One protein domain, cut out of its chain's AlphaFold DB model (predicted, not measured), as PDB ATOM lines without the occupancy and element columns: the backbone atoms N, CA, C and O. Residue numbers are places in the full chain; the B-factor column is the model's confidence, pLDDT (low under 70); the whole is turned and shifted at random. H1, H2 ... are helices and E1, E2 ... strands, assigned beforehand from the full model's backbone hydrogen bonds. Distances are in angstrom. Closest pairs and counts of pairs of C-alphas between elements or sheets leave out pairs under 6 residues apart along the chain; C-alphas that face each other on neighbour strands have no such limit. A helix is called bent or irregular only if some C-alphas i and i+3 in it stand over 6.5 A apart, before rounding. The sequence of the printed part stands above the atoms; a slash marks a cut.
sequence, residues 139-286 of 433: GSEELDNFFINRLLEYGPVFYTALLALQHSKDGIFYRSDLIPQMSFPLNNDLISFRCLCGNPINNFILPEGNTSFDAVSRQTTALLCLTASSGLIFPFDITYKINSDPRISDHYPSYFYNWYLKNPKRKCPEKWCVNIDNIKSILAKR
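What this domain is: This is residues 139 to 286 of the 433 residues of an uncharacterized protein of Candidatus Saccharicenans subterraneum (UniProt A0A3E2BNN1). A body of crossed helices is built over one face of a small three-stranded sheet, and a long thin arm, the hairpin E2 and E3, reaches far out from it and makes the length. H2 and H4 cross each other over the sheet E1 E5 E4, with H3 near the root of the arm and H1 and H7 toward the other end. The 148 printed residues hold eight named helices and five named strands, in the order H1 H2 E1 H3 E2 E3 H4 E4 H5 H6 H7 E5 H8; both sheets are antiparallel and the class is mixed, helices and strands. The whole is loose, with a radius of gyration of the C-alphas of 19.5 A, and spans 66 by 39 by 32 A.

Where its parts are: Find the sheet in E1, residues 172 to 174, E5, 271 to 274, and E4, 233 to 235. Over it come H2, residues 155 to 167, 18.3 A long, and H4, residues 213 to 229, 24.3 A, from C-alpha 213 at (-15.230, -12.564, 111.070). E2, residues 189 to 194, 16.3 A, and E3, 200 to 206, 15.0 A, make the second sheet. H1, residues 141 to 152, begins at (2.741, 20.255, 111.688). H3 is 175 to 182, H5 239 to 244, H6 247 to 250 and H7 252 to 262. H8, residues 276 to 284, ends at (-1.398, 10.037, 89.317).

How they stand to each other: Look first at inner strand E5: N 173 of E1 and O 272 are 3.0 A apart, and N 273 and O 234 of E4 2.7 A, both within hydrogen-bond range. H2 and H4 are on the same face, two layers with the sheet: H2 runs across the strands at a height of 9.8 A, and H4 stands up from the sheet. H2 touches H4 with residues 156 to 161 alone, C-alphas of Val 157 and Thr 227 closest at 5.2 A, about perpendicular at 84 degrees. H3, irregular with C-alphas 177 and 180 7.1 A apart, touches H4 at Ile 179 and Ser 217, C-alphas 6.0 A apart. H7 touches H4 at Pro 253 and Ser 229, C-alphas 4.4 A apart. H6 only just touches H1, and H8 only just touches H2, each with 3 pairs of C-alphas within 8 A. H5 only grazes the sheet. In the hairpin, N 191 and O 204 are 2.8 A apart. Every O i to N i+4 pair is within range in H1, H2, H4, H5, H7 and H8; H3 has 1 of 4, with 4 of 5 O i to N i+3 pairs, and H6 is too short.

The domain as a whole: The C-alphas farthest apart, Gly 198 and Ser 244, are 67.8 A apart. The printed part has no cut and no long link. Residues 261 to 266, of which 261 to 262 belong to H7, stand free. Residues 211 and 264 are under 70 in pLDDT.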
ATOM      1  N   GLY A 139       0.660  17.229 117.894       90.31
ATOM      2  CA  GLY A 139      -0.067  18.320 117.235       90.31
ATOM      3  C   GLY A 139       0.789  19.302 116.434       90.31
ATOM      4  O   GLY A 139       0.216  20.192 115.816       90.31
ATOM      5  N   SER A 140       2.119  19.165 116.416       93.06
ATOM      6  CA  SER A 140       2.963  19.958 115.509       93.06
ATOM      7  C   SER A 140       2.741  19.545 114.054       93.06
ATOM      8  O   SER A 140       2.559  18.353 113.784       93.06
ATOM      9  N   GLU A 141       2.844  20.497 113.131       91.81
ATOM     10  CA  GLU A 141       2.741  20.255 111.688       91.81
ATOM     11  C   GLU A 141       3.774  19.221 111.213       91.81
ATOM     12  O   GLU A 141       3.448  18.307 110.459       91.81
ATOM     13  N   GLU A 142       5.009  19.294 111.713       93.62
ATOM     14  CA  GLU A 142       6.103  18.395 111.344       93.62
ATOM     15  C   GLU A 142       5.782  16.933 111.676       93.62
ATOM     16  O   GLU A 142       5.987  16.035 110.854       93.62
ATOM     17  N   LEU A 143       5.246  16.687 112.874       94.19
ATOM     18  CA  LEU A 143       4.855  15.350 113.317       94.19
ATOM     19  C   LEU A 143       3.637  14.817 112.552       94.19
ATOM     20  O   LEU A 143       3.608  13.639 112.186       94.19
ATOM     21  N   ASP A 144       2.642  15.664 112.298       93.50
ATOM     22  CA  ASP A 144       1.446  15.269 111.554       93.50
ATOM     23  C   ASP A 144       1.792  14.949 110.088       93.50
ATOM     24  O   ASP A 144       1.416  13.887 109.584       93.50
ATOM     25  N   ASN A 145       2.617  15.779 109.440       93.31
ATOM     26  CA  ASN A 145       3.156  15.522 108.103       93.31
ATOM     27  C   ASN A 145       4.000  14.245 108.060       93.31
ATOM     28  O   ASN A 145       3.887  13.453 107.117       93.31
ATOM     29  N   PHE A 146       4.821  13.997 109.086       95.06
ATOM     30  CA  PHE A 146       5.553  12.740 109.213       95.06
ATOM     31  C   PHE A 146       4.594  11.542 109.216       95.06
ATOM     32  O   PHE A 146       4.788  10.598 108.444       95.06
ATOM     33  N   PHE A 147       3.537  11.577 110.032       95.31
ATOM     34  CA  PHE A 147       2.570  10.485 110.088       95.31
ATOM     35  C   PHE A 147       1.842  10.275 108.766       95.31
ATOM     36  O   PHE A 147       1.754   9.133 108.317       95.31
ATOM     37  N   ILE A 148       1.363  11.345 108.127       93.50
ATOM     38  CA  ILE A 148       0.696  11.264 106.823       93.50
ATOM     39  C   ILE A 148       1.618  10.574 105.814       93.50
ATOM     40  O   ILE A 148       1.236   9.558 105.231       93.50
ATOM     41  N   ASN A 149       2.858  11.046 105.675       93.38
ATOM     42  CA  ASN A 149       3.818  10.486 104.725       93.38
ATOM     43  C   ASN A 149       4.099   9.001 104.995       93.38
ATOM     44  O   ASN A 149       4.039   8.184 104.075       93.38
ATOM     45  N   ARG A 150       4.337   8.615 106.253       94.69
ATOM     46  CA  ARG A 150       4.609   7.211 106.608       94.69
ATOM     47  C   ARG A 150       3.408   6.295 106.420       94.69
ATOM     48  O   ARG A 150       3.578   5.154 105.999       94.69
ATOM     49  N   LEU A 151       2.198   6.777 106.693       95.06
ATOM     50  CA  LEU A 151       0.972   6.015 106.464       95.06
ATOM     51  C   LEU A 151       0.710   5.782 104.974       95.06
ATOM     52  O   LEU A 151       0.305   4.684 104.598       95.06
ATOM     53  N   LEU A 152       0.967   6.782 104.125       92.81
ATOM     54  CA  LEU A 152       0.827   6.654 102.671       92.81
ATOM     55  C   LEU A 152       1.856   5.688 102.057       92.81
ATOM     56  O   LEU A 152       1.581   5.069 101.034       92.81
ATOM     57  N   GLU A 153       3.013   5.510 102.699       94.00
ATOM     58  CA  GLU A 153       4.024   4.513 102.317       94.00
ATOM     59  C   GLU A 153       3.653   3.069 102.721       94.00
ATOM     60  O   GLU A 153       4.333   2.126 102.295       94.00
ATOM     61  N   TYR A 154       2.612   2.881 103.544       95.44
ATOM     62  CA  TYR A 154       2.196   1.578 104.063       95.44
ATOM     63  C   TYR A 154       1.039   0.980 103.251       95.44
ATOM     64  O   TYR A 154      -0.103   1.445 103.290       95.44
ATOM     65  N   GLY A 155       1.323  -0.120 102.554       95.19
ATOM     66  CA  GLY A 155       0.413  -0.734 101.586       95.19
ATOM     67  C   GLY A 155      -1.015  -1.007 102.084       95.19
ATOM     68  O   GLY A 155      -1.961  -0.589 101.417       95.19
ATOM     69  N   PRO A 156      -1.223  -1.634 103.258       95.44
ATOM     70  CA  PRO A 156      -2.564  -1.879 103.796       95.44
ATOM     71  C   PRO A 156      -3.410  -0.618 104.043       95.44
ATOM     72  O   PRO A 156      -4.636  -0.676 103.922       95.44
ATOM     73  N   VAL A 157      -2.792   0.521 104.384       95.44
ATOM     74  CA  VAL A 157      -3.506   1.805 104.519       95.44
ATOM     75  C   VAL A 157      -3.963   2.289 103.151       95.44
ATOM     76  O   VAL A 157      -5.140   2.590 102.959       95.44
ATOM     77  N   PHE A 158      -3.061   2.275 102.171       93.38
ATOM     78  CA  PHE A 158      -3.396   2.709 100.822       93.38
ATOM     79  C   PHE A 158      -4.464   1.815 100.172       93.38
ATOM     80  O   PHE A 158      -5.428   2.313  99.591       93.38
ATOM     81  N   TYR A 159      -4.375   0.495 100.361       95.12
ATOM     82  CA  TYR A 159      -5.409  -0.447  99.930       95.12
ATOM     83  C   TYR A 159      -6.778  -0.132 100.539       95.12
ATOM     84  O   TYR A 159      -7.782  -0.136  99.832       95.12
ATOM     85  N   THR A 160      -6.826   0.198 101.833       95.94
ATOM     86  CA  THR A 160      -8.080   0.567 102.509       95.94
ATOM     87  C   THR A 160      -8.717   1.798 101.860       95.94
ATOM     88  O   THR A 160      -9.932   1.817 101.665       95.94
ATOM     89  N   ALA A 161      -7.915   2.798 101.483       95.56
ATOM     90  CA  ALA A 161      -8.395   3.988 100.782       95.56
ATOM     91  C   ALA A 161      -8.941   3.666  99.381       95.56
ATOM     92  O   ALA A 161      -9.989   4.183  98.995       95.56
ATOM     93  N   LEU A 162      -8.276   2.782  98.631       94.62
ATOM     94  CA  LEU A 162      -8.741   2.365  97.305       94.62
ATOM     95  C   LEU A 162     -10.025   1.541  97.362       94.62
ATOM     96  O   LEU A 162     -10.930   1.769  96.561       94.62
ATOM     97  N   LEU A 163     -10.145   0.642  98.340       94.62
ATOM     98  CA  LEU A 163     -11.401  -0.061  98.575       94.62
ATOM     99  C   LEU A 163     -12.522   0.907  98.956       94.62
ATOM    100  O   LEU A 163     -13.628   0.801  98.432       94.62
ATOM    101  N   ALA A 164     -12.243   1.862  99.844       95.88
ATOM    102  CA  ALA A 164     -13.206   2.889 100.217       95.88
ATOM    103  C   ALA A 164     -13.693   3.669  98.990       95.88
ATOM    104  O   ALA A 164     -14.896   3.860  98.835       95.88
ATOM    105  N   LEU A 165     -12.784   4.050  98.085       95.12
ATOM    106  CA  LEU A 165     -13.130   4.698  96.821       95.12
ATOM    107  C   LEU A 165     -14.016   3.800  95.941       95.12
ATOM    108  O   LEU A 165     -15.047   4.266  95.459       95.12
ATOM    109  N   GLN A 166     -13.659   2.523  95.772       93.81
ATOM    110  CA  GLN A 166     -14.410   1.563  94.951       93.81
ATOM    111  C   GLN A 166     -15.837   1.317  95.465       93.81
ATOM    112  O   GLN A 166     -16.758   1.162  94.667       93.81
ATOM    113  N   HIS A 167     -16.024   1.277  96.786       95.00
ATOM    114  CA  HIS A 167     -17.337   1.073  97.415       95.00
ATOM    115  C   HIS A 167     -18.103   2.371  97.664       95.00
ATOM    116  O   HIS A 167     -19.257   2.326  98.095       95.00
ATOM    117  N   SER A 168     -17.489   3.529  97.408       95.25
ATOM    118  CA  SER A 168     -18.144   4.804  97.661       95.25
ATOM    119  C   SER A 168     -19.262   5.085  96.658       95.25
ATOM    120  O   SER A 168     -19.117   4.901  95.451       95.25
ATOM    121  N   LYS A 169     -20.388   5.575  97.174       93.94
ATOM    122  CA  LYS A 169     -21.477   6.185  96.405       93.94
ATOM    123  C   LYS A 169     -21.577   7.634  96.848       93.94
ATOM    124  O   LYS A 169     -21.687   7.891  98.044       93.94
ATOM    125  N   ASP A 170     -21.440   8.566  95.909       90.06
ATOM    126  CA  ASP A 170     -21.383  10.008  96.189       90.06
ATOM    127  C   ASP A 170     -20.312  10.375  97.238       90.06
ATOM    128  O   ASP A 170     -20.517  11.204  98.122       90.06
ATOM    129  N   GLY A 171     -19.162   9.691  97.180       91.25
ATOM    130  CA  GLY A 171     -18.050   9.886  98.116       91.25
ATOM    131  C   GLY A 171     -18.288   9.331  99.523       91.25
ATOM    132  O   GLY A 171     -17.488   9.600 100.415       91.25
ATOM    133  N   ILE A 172     -19.352   8.553  99.741       95.25
ATOM    134  CA  ILE A 172     -19.725   7.968 101.035       95.25
ATOM    135  C   ILE A 172     -19.665   6.441 100.965       95.25
ATOM    136  O   ILE A 172     -20.134   5.851  99.998       95.25
ATOM    137  N   PHE A 173     -19.166   5.786 102.017       96.50
ATOM    138  CA  PHE A 173     -19.152   4.322 102.131       96.50
ATOM    139  C   PHE A 173     -19.434   3.844 103.564       96.50
ATOM    140  O   PHE A 173     -19.332   4.620 104.527       96.50
ATOM    141  N   TYR A 174     -19.770   2.558 103.717       96.25
ATOM    142  CA  TYR A 174     -19.930   1.923 105.024       96.25
ATOM    143  C   TYR A 174     -18.763   0.994 105.342       96.25
ATOM    144  O   TYR A 174     -18.240   0.275 104.493       96.25
ATOM    145  N   ARG A 175     -18.383   0.943 106.622       93.94
ATOM    146  CA  ARG A 175     -17.334   0.033 107.110       93.94
ATOM    147  C   ARG A 175     -17.614  -1.430 106.748       93.94
ATOM    148  O   ARG A 175     -16.670  -2.172 106.491       93.94
ATOM    149  N   SER A 176     -18.879  -1.853 106.781       93.50
ATOM    150  CA  SER A 176     -19.298  -3.231 106.479       93.50
ATOM    151  C   SER A 176     -18.895  -3.684 105.081       93.50
ATOM    152  O   SER A 176     -18.569  -4.856 104.908       93.50
ATOM    153  N   ASP A 177     -18.863  -2.757 104.125       93.56
ATOM    154  CA  ASP A 177     -18.621  -3.045 102.711       93.56
ATOM    155  C   ASP A 177     -17.164  -3.467 102.473       93.56
ATOM    156  O   ASP A 177     -16.866  -4.262 101.584       93.56
ATOM    157  N   LEU A 178     -16.251  -3.006 103.337       94.00
ATOM    158  CA  LEU A 178     -14.827  -3.315 103.226       94.00
ATOM    159  C   LEU A 178     -14.463  -4.670 103.849       94.00
ATOM    160  O   LEU A 178     -13.502  -5.308 103.421       94.00
ATOM    161  N   ILE A 179     -15.212  -5.134 104.857       90.31
ATOM    162  CA  ILE A 179     -14.836  -6.301 105.678       90.31
ATOM    163  C   ILE A 179     -14.536  -7.556 104.836       90.31
ATOM    164  O   ILE A 179     -13.492  -8.169 105.076       90.31
ATOM    165  N   PRO A 180     -15.360  -7.958 103.844       87.69
ATOM    166  CA  PRO A 180     -15.092  -9.166 103.057       87.69
ATOM    167  C   PRO A 180     -13.744  -9.117 102.318       87.69
ATOM    168  O   PRO A 180     -13.054 -10.131 102.189       87.69
ATOM    169  N   GLN A 181     -13.338  -7.923 101.884       88.75
ATOM    170  CA  GLN A 181     -12.158  -7.695 101.049       88.75
ATOM    171  C   GLN A 181     -10.874  -7.485 101.865       88.75
ATOM    172  O   GLN A 181      -9.773  -7.572 101.319       88.75
ATOM    173  N   MET A 182     -11.004  -7.307 103.183       88.50
ATOM    174  CA  MET A 182      -9.897  -7.116 104.126       88.50
ATOM    175  C   MET A 182      -9.378  -8.427 104.739       88.50
ATOM    176  O   MET A 182      -8.628  -8.409 105.715       88.50
ATOM    177  N   SER A 183      -9.781  -9.578 104.201       85.62
ATOM    178  CA  SER A 183      -9.411 -10.899 104.710       85.62
ATOM    179  C   SER A 183      -8.368 -11.594 103.834       85.62
ATOM    180  O   SER A 183      -8.269 -11.350 102.636       85.62
ATOM    181  N   PHE A 184      -7.575 -12.482 104.430       88.19
ATOM    182  CA  PHE A 184      -6.820 -13.461 103.659       88.19
ATOM    183  C   PHE A 184      -7.790 -14.499 103.087       88.19
ATOM    184  O   PHE A 184      -8.615 -15.026 103.847       88.19
ATOM    185  N   PRO A 185      -7.652 -14.847 101.801       87.94
ATOM    186  CA  PRO A 185      -8.600 -15.705 101.115       87.94
ATOM    187  C   PRO A 185      -8.495 -17.166 101.573       87.94
ATOM    188  O   PRO A 185      -7.443 -17.638 102.019       87.94
ATOM    189  N   LEU A 186      -9.602 -17.901 101.438       85.19
ATOM    190  CA  LEU A 186      -9.680 -19.336 101.711       85.19
ATOM    191  C   LEU A 186      -9.511 -20.126 100.406       85.19
ATOM    192  O   LEU A 186     -10.426 -20.193  99.593       85.19
ATOM    193  N   ASN A 187      -8.353 -20.769 100.233       83.19
ATOM    194  CA  ASN A 187      -8.071 -21.605  99.057       83.19
ATOM    195  C   ASN A 187      -8.617 -23.035  99.175       83.19
ATOM    196  O   ASN A 187      -8.809 -23.699  98.157       83.19
ATOM    197  N   ASN A 188      -8.902 -23.491 100.401       79.69
ATOM    198  CA  ASN A 188      -9.466 -24.808 100.707       79.69
ATOM    199  C   ASN A 188      -8.700 -25.968 100.042       79.69
ATOM    200  O   ASN A 188      -9.302 -26.866  99.448       79.69
ATOM    201  N   ASP A 189      -7.366 -25.945 100.116       86.81
ATOM    202  CA  ASP A 189      -6.531 -27.031  99.602       86.81
ATOM    203  C   ASP A 189      -6.710 -28.297 100.451       86.81
ATOM    204  O   ASP A 189      -6.639 -28.259 101.682       86.81
ATOM    205  N   LEU A 190      -6.944 -29.430  99.784       88.88
ATOM    206  CA  LEU A 190      -7.048 -30.732 100.432       88.88
ATOM    207  C   LEU A 190      -5.644 -31.290 100.679       88.88
ATOM    208  O   LEU A 190      -4.868 -31.463  99.737       88.88
ATOM    209  N   ILE A 191      -5.329 -31.586 101.938       91.06
ATOM    210  CA  ILE A 191      -4.015 -32.070 102.356       91.06
ATOM    211  C   ILE A 191      -4.103 -33.358 103.169       91.06
ATOM    212  O   ILE A 191      -5.067 -33.610 103.896       91.06
ATOM    213  N   SER A 192      -3.024 -34.133 103.090       92.44
ATOM    214  CA  SER A 192      -2.786 -35.303 103.929       92.44
ATOM    215  C   SER A 192      -1.386 -35.210 104.530       92.44
ATOM    216  O   SER A 192      -0.426 -34.882 103.835       92.44
ATOM    217  N   PHE A 193      -1.260 -35.454 105.833       93.25
ATOM    218  CA  PHE A 193       0.017 -35.391 106.547       93.25
ATOM    219  C   PHE A 193      -0.008 -36.244 107.816       93.25
ATOM    220  O   PHE A 193      -1.065 -36.642 108.301       93.25
ATOM    221  N   ARG A 194       1.163 -36.527 108.392       93.94
ATOM    222  CA  ARG A 194       1.251 -37.203 109.693       93.94
ATOM    223  C   ARG A 194       1.356 -36.176 110.813       93.94
ATOM    224  O   ARG A 194       2.207 -35.291 110.789       93.94
ATOM    225  N   CYS A 195       0.497 -36.312 111.820       93.06
ATOM    226  CA  CYS A 195       0.631 -35.580 113.072       93.06
ATOM    227  C   CYS A 195       1.989 -35.895 113.727       93.06
ATOM    228  O   CYS A 195       2.571 -36.952 113.497       93.06
ATOM    229  N   LEU A 196       2.454 -35.026 114.628       90.62
ATOM    230  CA  LEU A 196       3.704 -35.221 115.377       90.62
ATOM    231  C   LEU A 196       3.736 -36.511 116.224       90.62
ATOM    232  O   LEU A 196       4.808 -36.936 116.623       90.62
ATOM    233  N   CYS A 197       2.583 -37.132 116.513       93.44
ATOM    234  CA  CYS A 197       2.493 -38.441 117.182       93.44
ATOM    235  C   CYS A 197       2.417 -39.636 116.204       93.44
ATOM    236  O   CYS A 197       2.048 -40.743 116.602       93.44
ATOM    237  N   GLY A 198       2.661 -39.408 114.910       93.56
ATOM    238  CA  GLY A 198       2.597 -40.410 113.842       93.56
ATOM    239  C   GLY A 198       1.195 -40.685 113.276       93.56
ATOM    240  O   GLY A 198       1.090 -41.300 112.212       93.56
ATOM    241  N   ASN A 199       0.128 -40.212 113.937       94.25
ATOM    242  CA  ASN A 199      -1.253 -40.413 113.486       94.25
ATOM    243  C   ASN A 199      -1.498 -39.759 112.111       94.25
ATOM    244  O   ASN A 199      -1.248 -38.553 111.986       94.25
ATOM    245  N   PRO A 200      -1.996 -40.495 111.102       94.12
ATOM    246  CA  PRO A 200      -2.313 -39.915 109.804       94.12
ATOM    247  C   PRO A 200      -3.506 -38.958 109.915       94.12
ATOM    248  O   PRO A 200      -4.477 -39.222 110.621       94.12
ATOM    249  N   ILE A 201      -3.410 -37.834 109.218       93.12
ATOM    250  CA  ILE A 201      -4.487 -36.877 108.981       93.12
ATOM    251  C   ILE A 201      -4.705 -36.879 107.473       93.12
ATOM    252  O   ILE A 201      -3.803 -36.491 106.732       93.12
ATOM    253  N   ASN A 202      -5.871 -37.336 107.029       92.06
ATOM    254  CA  ASN A 202      -6.192 -37.485 105.612       92.06
ATOM    255  C   ASN A 202      -7.320 -36.531 105.230       92.06
ATOM    256  O   ASN A 202      -8.200 -36.275 106.051       92.06
ATOM    257  N   ASN A 203      -7.318 -36.065 103.980       89.19
ATOM    258  CA  ASN A 203      -8.404 -35.270 103.397       89.19
ATOM    259  C   ASN A 203      -8.789 -34.046 104.246       89.19
ATOM    260  O   ASN A 203      -9.960 -33.689 104.365       89.19
ATOM    261  N   PHE A 204      -7.801 -33.402 104.864       89.25
ATOM    262  CA  PHE A 204      -8.030 -32.210 105.662       89.25
ATOM    263  C   PHE A 204      -8.048 -30.980 104.758       89.25
ATOM    264  O   PHE A 204      -7.116 -30.767 103.987       89.25
ATOM    265  N   ILE A 205      -9.090 -30.158 104.861       87.50
ATOM    266  CA  ILE A 205      -9.166 -28.885 104.139       87.50
ATOM    267  C   ILE A 205      -8.346 -27.854 104.910       87.50
ATOM    268  O   ILE A 205      -8.668 -27.528 106.052       87.50
ATOM    269  N   LEU A 206      -7.283 -27.345 104.293       86.00
ATOM    270  CA  LEU A 206      -6.390 -26.369 104.900       86.00
ATOM    271  C   LEU A 206      -7.030 -24.969 104.929       86.00
ATOM    272  O   LEU A 206      -7.225 -24.366 103.870       86.00
ATOM    273  N   PRO A 207      -7.294 -24.384 106.116       81.06
ATOM    274  CA  PRO A 207      -7.727 -22.995 106.207       81.06
ATOM    275  C   PRO A 207      -6.522 -22.050 106.066       81.06
ATOM    276  O   PRO A 207      -5.863 -21.682 107.044       81.06
ATOM    277  N   GLU A 208      -6.214 -21.664 104.829       81.69
ATOM    278  CA  GLU A 208      -5.120 -20.730 104.505       81.69
ATOM    279  C   GLU A 208      -5.438 -19.256 104.802       81.69
ATOM    280  O   GLU A 208      -4.532 -18.416 104.834       81.69
ATOM    281  N   GLY A 209      -6.721 -18.953 104.987       80.94
ATOM    282  CA  GLY A 209      -7.273 -17.614 105.160       80.94
ATOM    283  C   GLY A 209      -7.680 -17.294 106.593       80.94
ATOM    284  O   GLY A 209      -7.400 -18.038 107.539       80.94
ATOM    285  N   ASN A 210      -8.352 -16.156 106.766       78.62
ATOM    286  CA  ASN A 210      -8.979 -15.827 108.042       78.62
ATOM    287  C   ASN A 210     -10.217 -16.706 108.257       78.62
ATOM    288  O   ASN A 210     -11.108 -16.760 107.420       78.62
ATOM    289  N   THR A 211     -10.302 -17.349 109.419       69.00
ATOM    290  CA  THR A 211     -11.416 -18.248 109.782       69.00
ATOM    291  C   THR A 211     -12.449 -17.603 110.704       69.00
ATOM    292  O   THR A 211     -13.408 -18.251 111.113       69.00
ATOM    293  N   SER A 212     -12.262 -16.331 111.071       74.88
ATOM    294  CA  SER A 212     -13.134 -15.618 112.006       74.88
ATOM    295  C   SER A 212     -13.436 -14.206 111.520       74.88
ATOM    296  O   SER A 212     -12.520 -13.402 111.327       74.88
ATOM    297  N   PHE A 213     -14.728 -13.896 111.409       80.25
ATOM    298  CA  PHE A 213     -15.230 -12.564 111.070       80.25
ATOM    299  C   PHE A 213     -14.800 -11.494 112.086       80.25
ATOM    300  O   PHE A 213     -14.445 -10.383 111.703       80.25
ATOM    301  N   ASP A 214     -14.752 -11.836 113.380       80.56
ATOM    302  CA  ASP A 214     -14.333 -10.923 114.456       80.56
ATOM    303  C   ASP A 214     -12.909 -10.390 114.230       80.56
ATOM    304  O   ASP A 214     -12.656  -9.190 114.347       80.56
ATOM    305  N   ALA A 215     -11.974 -11.256 113.826       80.62
ATOM    306  CA  ALA A 215     -10.602 -10.842 113.548       80.62
ATOM    307  C   ALA A 215     -10.523  -9.849 112.374       80.62
ATOM    308  O   ALA A 215      -9.832  -8.834 112.482       80.62
ATOM    309  N   VAL A 216     -11.259 -10.118 111.291       85.50
ATOM    310  CA  VAL A 216     -11.285  -9.273 110.085       85.50
ATOM    311  C   VAL A 216     -11.986  -7.941 110.359       85.50
ATOM    312  O   VAL A 216     -11.505  -6.891 109.940       85.50
ATOM    313  N   SER A 217     -13.074  -7.947 111.130       88.00
ATOM    314  CA  SER A 217     -13.793  -6.731 111.526       88.00
ATOM    315  C   SER A 217     -12.913  -5.792 112.359       88.00
ATOM    316  O   SER A 217     -12.852  -4.582 112.103       88.00
ATOM    317  N   ARG A 218     -12.151  -6.337 113.318       86.69
ATOM    318  CA  ARG A 218     -11.227  -5.522 114.119       86.69
ATOM    319  C   ARG A 218     -10.020  -5.024 113.318       86.69
ATOM    320  O   ARG A 218      -9.583  -3.899 113.549       86.69
ATOM    321  N   GLN A 219      -9.511  -5.821 112.376       89.06
ATOM    322  CA  GLN A 219      -8.496  -5.398 111.401       89.06
ATOM    323  C   GLN A 219      -8.987  -4.241 110.536       89.06
ATOM    324  O   GLN A 219      -8.342  -3.199 110.487       89.06
ATOM    325  N   THR A 220     -10.157  -4.397 109.922       92.06
ATOM    326  CA  THR A 220     -10.787  -3.358 109.096       92.06
ATOM    327  C   THR A 220     -10.936  -2.067 109.893       92.06
ATOM    328  O   THR A 220     -10.576  -0.994 109.431       92.06
ATOM    329  N   THR A 221     -11.386  -2.180 111.142       92.06
ATOM    330  CA  THR A 221     -11.534  -1.037 112.044       92.06
ATOM    331  C   THR A 221     -10.200  -0.331 112.330       92.06
ATOM    332  O   THR A 221     -10.154   0.895 112.319       92.06
ATOM    333  N   ALA A 222      -9.122  -1.074 112.592       92.50
ATOM    334  CA  ALA A 222      -7.804  -0.490 112.847       92.50
ATOM    335  C   ALA A 222      -7.242   0.215 111.604       92.50
ATOM    336  O   ALA A 222      -6.752   1.338 111.701       92.50
ATOM    337  N   LEU A 223      -7.357  -0.428 110.439       94.62
ATOM    338  CA  LEU A 223      -6.888   0.118 109.169       94.62
ATOM    339  C   LEU A 223      -7.705   1.337 108.733       94.62
ATOM    340  O   LEU A 223      -7.116   2.292 108.244       94.62
ATOM    341  N   LEU A 224      -9.015   1.378 109.001       95.25
ATOM    342  CA  LEU A 224      -9.821   2.589 108.812       95.25
ATOM    343  C   LEU A 224      -9.314   3.751 109.667       95.25
ATOM    344  O   LEU A 224      -9.154   4.846 109.153       95.25
ATOM    345  N   CYS A 225      -9.004   3.536 110.948       93.94
ATOM    346  CA  CYS A 225      -8.468   4.605 111.799       93.94
ATOM    347  C   CYS A 225      -7.085   5.103 111.327       93.94
ATOM    348  O   CYS A 225      -6.827   6.306 111.353       93.94
ATOM    349  N   LEU A 226      -6.219   4.206 110.846       95.19
ATOM    350  CA  LEU A 226      -4.934   4.589 110.243       95.19
ATOM    351  C   LEU A 226      -5.126   5.368 108.935       95.19
ATOM    352  O   LEU A 226      -4.507   6.406 108.743       95.19
ATOM    353  N   THR A 227      -6.022   4.904 108.066       95.75
ATOM    354  CA  THR A 227      -6.341   5.559 106.783       95.75
ATOM    355  C   THR A 227      -7.036   6.900 106.989       95.75
ATOM    356  O   THR A 227      -6.846   7.837 106.219       95.75
ATOM    357  N   ALA A 228      -7.826   7.022 108.055       94.50
ATOM    358  CA  ALA A 228      -8.370   8.298 108.474       94.50
ATOM    359  C   ALA A 228      -7.234   9.232 108.868       94.50
ATOM    360  O   ALA A 228      -7.138  10.322 108.331       94.50
ATOM    361  N   SER A 229      -6.306   8.773 109.712       93.31
ATOM    362  CA  SER A 229      -5.160   9.578 110.146       93.31
ATOM    363  C   SER A 229      -4.301  10.108 108.986       93.31
ATOM    364  O   SER A 229      -3.684  11.148 109.150       93.31
ATOM    365  N   SER A 230      -4.290   9.468 107.809       92.69
ATOM    366  CA  SER A 230      -3.600   9.994 106.618       92.69
ATOM    367  C   SER A 230      -4.402  11.030 105.814       92.69
ATOM    368  O   SER A 230      -3.940  11.473 104.769       92.69
ATOM    369  N   GLY A 231      -5.625  11.365 106.229       91.31
ATOM    370  CA  GLY A 231      -6.502  12.325 105.551       91.31
ATOM    371  C   GLY A 231      -7.152  11.817 104.256       91.31
ATOM    372  O   GLY A 231      -7.693  12.611 103.485       91.31
ATOM    373  N   LEU A 232      -7.099  10.506 103.983       93.56
ATOM    374  CA  LEU A 232      -7.699   9.919 102.773       93.56
ATOM    375  C   LEU A 232      -9.186   9.595 102.939       93.56
ATOM    376  O   LEU A 232      -9.929   9.556 101.957       93.56
ATOM    377  N   ILE A 233      -9.621   9.361 104.176       94.75
ATOM    378  CA  ILE A 233     -11.019   9.118 104.532       94.75
ATOM    379  C   ILE A 233     -11.371   9.858 105.817       94.75
ATOM    380  O   ILE A 233     -10.508  10.115 106.654       94.75
ATOM    381  N   PHE A 234     -12.655  10.135 106.016       92.31
ATOM    382  CA  PHE A 234     -13.138  10.901 107.160       92.31
ATOM    383  C   PHE A 234     -14.419  10.287 107.736       92.31
ATOM    384  O   PHE A 234     -15.260   9.824 106.969       92.31
ATOM    385  N   PRO A 235     -14.625  10.276 109.063       91.75
ATOM    386  CA  PRO A 235     -15.943  10.036 109.640       91.75
ATOM    387  C   PRO A 235     -16.980  11.012 109.072       91.75
ATOM    388  O   PRO A 235     -16.736  12.218 109.009       91.75
ATOM    389  N   PHE A 236     -18.146  10.493 108.681       89.69
ATOM    390  CA  PHE A 236     -19.197  11.287 108.030       89.69
ATOM    391  C   PHE A 236     -19.652  12.498 108.868       89.69
ATOM    392  O   PHE A 236     -19.997  13.546 108.328       89.69
ATOM    393  N   ASP A 237     -19.635  12.373 110.195       82.88
ATOM    394  CA  ASP A 237     -20.071  13.397 111.146       82.88
ATOM    395  C   ASP A 237     -19.085  14.566 111.317       82.88
ATOM    396  O   ASP A 237     -19.440  15.574 111.932       82.88
ATOM    397  N   ILE A 238     -17.870  14.477 110.761       82.19
ATOM    398  CA  ILE A 238     -16.897  15.583 110.781       82.19
ATOM    399  C   ILE A 238     -16.587  16.180 109.413       82.19
ATOM    400  O   ILE A 238     -15.909  17.206 109.360       82.19
ATOM    401  N   THR A 239     -17.118  15.617 108.326       76.00
ATOM    402  CA  THR A 239     -16.849  16.068 106.951       76.00
ATOM    403  C   THR A 239     -17.149  17.554 106.747       76.00
ATOM    404  O   THR A 239     -16.330  18.275 106.185       76.00
ATOM    405  N   TYR A 240     -18.277  18.050 107.272       74.75
ATOM    406  CA  TYR A 240     -18.632  19.471 107.168       74.75
ATOM    407  C   TYR A 240     -17.571  20.385 107.800       74.75
ATOM    408  O   TYR A 240     -17.232  21.416 107.229       74.75
ATOM    409  N   LYS A 241     -17.002  19.978 108.945       77.44
ATOM    410  CA  LYS A 241     -15.979  20.763 109.648       77.44
ATOM    411  C   LYS A 241     -14.678  20.838 108.858       77.44
ATOM    412  O   LYS A 241     -14.104  21.916 108.763       77.44
ATOM    413  N   ILE A 242     -14.259  19.717 108.272       77.94
ATOM    414  CA  ILE A 242     -13.051  19.638 107.436       77.94
ATOM    415  C   ILE A 242     -13.184  20.575 106.233       77.94
ATOM    416  O   ILE A 242     -12.284  21.359 105.963       77.94
ATOM    417  N   ASN A 243     -14.338  20.554 105.561       74.69
ATOM    418  CA  ASN A 243     -14.581  21.411 104.399       74.69
ATOM    419  C   ASN A 243     -14.684  22.903 104.764       74.69
ATOM    420  O   ASN A 243     -14.462  23.755 103.911       74.69
ATOM    421  N   SER A 244     -15.048  23.224 106.010       74.19
ATOM    422  CA  SER A 244     -15.234  24.604 106.474       74.19
ATOM    423  C   SER A 244     -13.979  25.261 107.060       74.19
ATOM    424  O   SER A 244     -13.949  26.484 107.171       74.19
ATOM    425  N   ASP A 245     -12.963  24.486 107.455       77.38
ATOM    426  CA  ASP A 245     -11.729  25.009 108.054       77.38
ATOM    427  C   ASP A 245     -10.493  24.297 107.477       77.38
ATOM    428  O   ASP A 245     -10.143  23.201 107.930       77.38
ATOM    429  N   PRO A 246      -9.798  24.924 106.509       74.19
ATOM    430  CA  PRO A 246      -8.605  24.358 105.882       74.19
ATOM    431  C   PRO A 246      -7.499  23.975 106.875       74.19
ATOM    432  O   PRO A 246      -6.806  22.987 106.652       74.19
ATOM    433  N   ARG A 247      -7.387  24.668 108.019       74.75
ATOM    434  CA  ARG A 247      -6.353  24.404 109.041       74.75
ATOM    435  C   ARG A 247      -6.515  23.040 109.715       74.75
ATOM    436  O   ARG A 247      -5.579  22.531 110.324       74.75
ATOM    437  N   ILE A 248      -7.708  22.441 109.641       77.69
ATOM    438  CA  ILE A 248      -7.947  21.077 110.137       77.69
ATOM    439  C   ILE A 248      -7.214  20.056 109.264       77.69
ATOM    440  O   ILE A 248      -6.800  19.016 109.773       77.69
ATOM    441  N   SER A 249      -7.061  20.341 107.969       72.69
ATOM    442  CA  SER A 249      -6.373  19.456 107.027       72.69
ATOM    443  C   SER A 249      -4.883  19.352 107.355       72.69
ATOM    444  O   SER A 249      -4.344  18.247 107.359       72.69
ATOM    445  N   ASP A 250      -4.251  20.472 107.709       74.44
ATOM    446  CA  ASP A 250      -2.811  20.536 107.998       74.44
ATOM    447  C   ASP A 250      -2.427  19.800 109.296       74.44
ATOM    448  O   ASP A 250      -1.317  19.295 109.429       74.44
ATOM    449  N   HIS A 251      -3.375  19.661 110.230       84.12
ATOM    450  CA  HIS A 251      -3.192  18.964 111.512       84.12
ATOM    451  C   HIS A 251      -4.116  17.747 111.667       84.12
ATOM    452  O   HIS A 251      -4.600  17.420 112.763       84.12
ATOM    453  N   TYR A 252      -4.451  17.096 110.549       87.62
ATOM    454  CA  TYR A 252      -5.519  16.100 110.531       87.62
ATOM    455  C   TYR A 252      -5.294  14.894 111.464       87.62
ATOM    456  O   TYR A 252      -6.237  14.541 112.183       87.62
ATOM    457  N   PRO A 253      -4.103  14.257 111.529       90.31
ATOM    458  CA  PRO A 253      -3.873  13.130 112.434       90.31
ATOM    459  C   PRO A 253      -4.190  13.486 113.894       90.31
ATOM    460  O   PRO A 253      -4.910  12.755 114.588       90.31
ATOM    461  N   SER A 254      -3.709  14.646 114.345       91.31
ATOM    462  CA  SER A 254      -3.930  15.137 115.701       91.31
ATOM    463  C   SER A 254      -5.386  15.546 115.945       91.31
ATOM    464  O   SER A 254      -5.955  15.232 116.998       91.31
ATOM    465  N   TYR A 255      -6.037  16.170 114.961       90.81
ATOM    466  CA  TYR A 255      -7.465  16.479 115.019       90.81
ATOM    467  C   TYR A 255      -8.327  15.213 115.133       90.81
ATOM    468  O   TYR A 255      -9.169  15.120 116.033       90.81
ATOM    469  N   PHE A 256      -8.105  14.218 114.269       91.25
ATOM    470  CA  PHE A 256      -8.845  12.954 114.260       91.25
ATOM    471  C   PHE A 256      -8.713  12.217 115.595       91.25
ATOM    472  O   PHE A 256      -9.713  11.764 116.160       91.25
ATOM    473  N   TYR A 257      -7.500  12.163 116.148       90.88
ATOM    474  CA  TYR A 257      -7.246  11.591 117.468       90.88
ATOM    475  C   TYR A 257      -8.076  12.270 118.567       90.88
ATOM    476  O   TYR A 257      -8.771  11.602 119.338       90.88
ATOM    477  N   ASN A 258      -8.047  13.604 118.614       89.38
ATOM    478  CA  ASN A 258      -8.779  14.392 119.603       89.38
ATOM    479  C   ASN A 258     -10.296  14.248 119.452       89.38
ATOM    480  O   ASN A 258     -11.015  14.147 120.450       89.38
ATOM    481  N   TRP A 259     -10.795  14.214 118.215       89.50
ATOM    482  CA  TRP A 259     -12.197  13.928 117.935       89.50
ATOM    483  C   TRP A 259     -12.590  12.534 118.450       89.50
ATOM    484  O   TRP A 259     -13.595  12.400 119.152       89.50
ATOM    485  N   TYR A 260     -11.766  11.513 118.198       89.62
ATOM    486  CA  TYR A 260     -12.036  10.147 118.648       89.62
ATOM    487  C   TYR A 260     -12.068  10.045 120.178       89.62
ATOM    488  O   TYR A 260     -12.942   9.381 120.737       89.62
ATOM    489  N   LEU A 261     -11.150  10.724 120.874       87.88
ATOM    490  CA  LEU A 261     -11.121  10.766 122.340       87.88
ATOM    491  C   LEU A 261     -12.384  11.386 122.945       87.88
ATOM    492  O   LEU A 261     -12.855  10.917 123.986       87.88
ATOM    493  N   LYS A 262     -12.932  12.416 122.290       86.25
ATOM    494  CA  LYS A 262     -14.171  13.097 122.694       86.25
ATOM    495  C   LYS A 262     -15.429  12.297 122.357       86.25
ATOM    496  O   LYS A 262     -16.495  12.610 122.883       86.25
ATOM    497  N   ASN A 263     -15.337  11.267 121.511       81.88
ATOM    498  CA  ASN A 263     -16.478  10.423 121.176       81.88
ATOM    499  C   ASN A 263     -16.945   9.643 122.428       81.88
ATOM    500  O   ASN A 263     -16.190   8.805 122.931       81.88
ATOM    501  N   PRO A 264     -18.191   9.835 122.913       66.25
ATOM    502  CA  PRO A 264     -18.654   9.280 124.192       66.25
ATOM    503  C   PRO A 264     -18.580   7.754 124.278       66.25
ATOM    504  O   PRO A 264     -18.421   7.193 125.357       66.25
ATOM    505  N   LYS A 265     -18.698   7.068 123.132       71.88
ATOM    506  CA  LYS A 265     -18.653   5.603 123.061       71.88
ATOM    507  C   LYS A 265     -17.288   5.080 122.624       71.88
ATOM    508  O   LYS A 265     -17.091   3.869 122.675       71.88
ATOM    509  N   ARG A 266     -16.378   5.955 122.163       75.31
ATOM    510  CA  ARG A 266     -15.078   5.591 121.564       75.31
ATOM    511  C   ARG A 266     -15.230   4.450 120.552       75.31
ATOM    512  O   ARG A 266     -14.433   3.516 120.507       75.31
ATOM    513  N   LYS A 267     -16.331   4.483 119.795       80.38
ATOM    514  CA  LYS A 267     -16.654   3.491 118.772       80.38
ATOM    515  C   LYS A 267     -16.190   4.017 117.427       80.38
ATOM    516  O   LYS A 267     -16.378   5.188 117.113       80.38
ATOM    517  N   CYS A 268     -15.604   3.127 116.637       84.00
ATOM    518  CA  CYS A 268     -15.300   3.410 115.244       84.00
ATOM    519  C   CYS A 268     -16.605   3.719 114.477       84.00
ATOM    520  O   CYS A 268     -17.559   2.947 114.626       84.00
ATOM    521  N   PRO A 269     -16.660   4.814 113.698       88.69
ATOM    522  CA  PRO A 269     -17.797   5.146 112.845       88.69
ATOM    523  C   PRO A 269     -18.199   4.014 111.907       88.69
ATOM    524  O   PRO A 269     -17.364   3.263 111.397       88.69
ATOM    525  N   GLU A 270     -19.496   3.920 111.640       91.62
ATOM    526  CA  GLU A 270     -20.025   2.996 110.635       91.62
ATOM    527  C   GLU A 270     -19.991   3.602 109.234       91.62
ATOM    528  O   GLU A 270     -19.737   2.880 108.271       91.62
ATOM    529  N   LYS A 271     -20.195   4.920 109.136       94.62
ATOM    530  CA  LYS A 271     -20.302   5.678 107.889       94.62
ATOM    531  C   LYS A 271     -19.128   6.643 107.732       94.62
ATOM    532  O   LYS A 271     -18.781   7.361 108.673       94.62
ATOM    533  N   TRP A 272     -18.564   6.670 106.533       95.44
ATOM    534  CA  TRP A 272     -17.335   7.385 106.206       95.44
ATOM    535  C   TRP A 272     -17.464   8.127 104.873       95.44
ATOM    536  O   TRP A 272     -18.292   7.775 104.034       95.44
ATOM    537  N   CYS A 273     -16.624   9.138 104.687       95.25
ATOM    538  CA  CYS A 273     -16.421   9.882 103.452       95.25
ATOM    539  C   CYS A 273     -15.026   9.605 102.884       95.25
ATOM    540  O   CYS A 273     -14.087   9.353 103.641       95.25
ATOM    541  N   VAL A 274     -14.889   9.689 101.564       95.00
ATOM    542  CA  VAL A 274     -13.626   9.523 100.835       95.00
ATOM    543  C   VAL A 274     -13.145  10.871 100.315       95.00
ATOM    544  O   VAL A 274     -13.922  11.619  99.725       95.00
ATOM    545  N   ASN A 275     -11.854  11.158 100.470       92.88
ATOM    546  CA  ASN A 275     -11.213  12.286  99.805       92.88
ATOM    547  C   ASN A 275     -10.783  11.886  98.384       92.88
ATOM    548  O   ASN A 275      -9.640  11.490  98.143       92.88
ATOM    549  N   ILE A 276     -11.740  11.921  97.454       93.56
ATOM    550  CA  ILE A 276     -11.564  11.414  96.084       93.56
ATOM    551  C   ILE A 276     -10.404  12.121  95.372       93.56
ATOM    552  O   ILE A 276      -9.584  11.458  94.734       93.56
ATOM    553  N   ASP A 277     -10.320  13.445  95.497       91.81
ATOM    554  CA  ASP A 277      -9.324  14.247  94.786       91.81
ATOM    555  C   ASP A 277      -7.909  13.967  95.293       91.81
ATOM    556  O   ASP A 277      -7.000  13.757  94.485       91.81
ATOM    557  N   ASN A 278      -7.724  13.839  96.612       90.31
ATOM    558  CA  ASN A 278      -6.426  13.461  97.173       90.31
ATOM    559  C   ASN A 278      -5.997  12.060  96.726       90.31
ATOM    560  O   ASN A 278      -4.846  11.881  96.326       90.31
ATOM    561  N   ILE A 279      -6.901  11.074  96.735       92.81
ATOM    562  CA  ILE A 279      -6.564   9.715  96.281       92.81
ATOM    563  C   ILE A 279      -6.162   9.730  94.803       92.81
ATOM    564  O   ILE A 279      -5.120   9.177  94.452       92.81
ATOM    565  N   LYS A 280      -6.935  10.397  93.935       92.25
ATOM    566  CA  LYS A 280      -6.613  10.518  92.503       92.25
ATOM    567  C   LYS A 280      -5.278  11.227  92.270       92.25
ATOM    568  O   LYS A 280      -4.480  10.757  91.461       92.25
ATOM    569  N   SER A 281      -5.019  12.314  92.995       91.94
ATOM    570  CA  SER A 281      -3.756  13.061  92.938       91.94
ATOM    571  C   SER A 281      -2.558  12.188  93.321       91.94
ATOM    572  O   SER A 281      -1.527  12.211  92.649       91.94
ATOM    573  N   ILE A 282      -2.696  11.357  94.359       90.75
ATOM    574  CA  ILE A 282      -1.641  10.421  94.760       90.75
ATOM    575  C   ILE A 282      -1.456   9.325  93.705       90.75
ATOM    576  O   ILE A 282      -0.324   9.068  93.305       90.75
ATOM    577  N   LEU A 283      -2.538   8.720  93.203       90.06
ATOM    578  CA  LEU A 283      -2.477   7.687  92.160       90.06
ATOM    579  C   LEU A 283      -1.794   8.177  90.880       90.06
ATOM    580  O   LEU A 283      -1.012   7.437  90.283       90.06
ATOM    581  N   ALA A 284      -2.032   9.430  90.486       91.19
ATOM    582  CA  ALA A 284      -1.398  10.037  89.317       91.19
ATOM    583  C   ALA A 284       0.138  10.074  89.420       91.19
ATOM    584  O   ALA A 284       0.824  10.023  88.401       91.19
ATOM    585  N   LYS A 285       0.691  10.097  90.641       90.50
ATOM    586  CA  LYS A 285       2.140  10.055  90.893       90.50
ATOM    587  C   LYS A 285       2.735   8.647  90.803       90.50
ATOM    588  O   LYS A 285       3.945   8.513  90.951       90.50
ATOM    589  N   ARG A 286       1.914   7.609  90.583       88.31
ATOM    590  CA  ARG A 286       2.323   6.192  90.528       88.31
ATOM    591  C   ARG A 286       3.218   5.797  91.720       88.31
ATOM    592  O   ARG A 286       4.367   5.404  91.518       88.31
TER     593      ARG A 286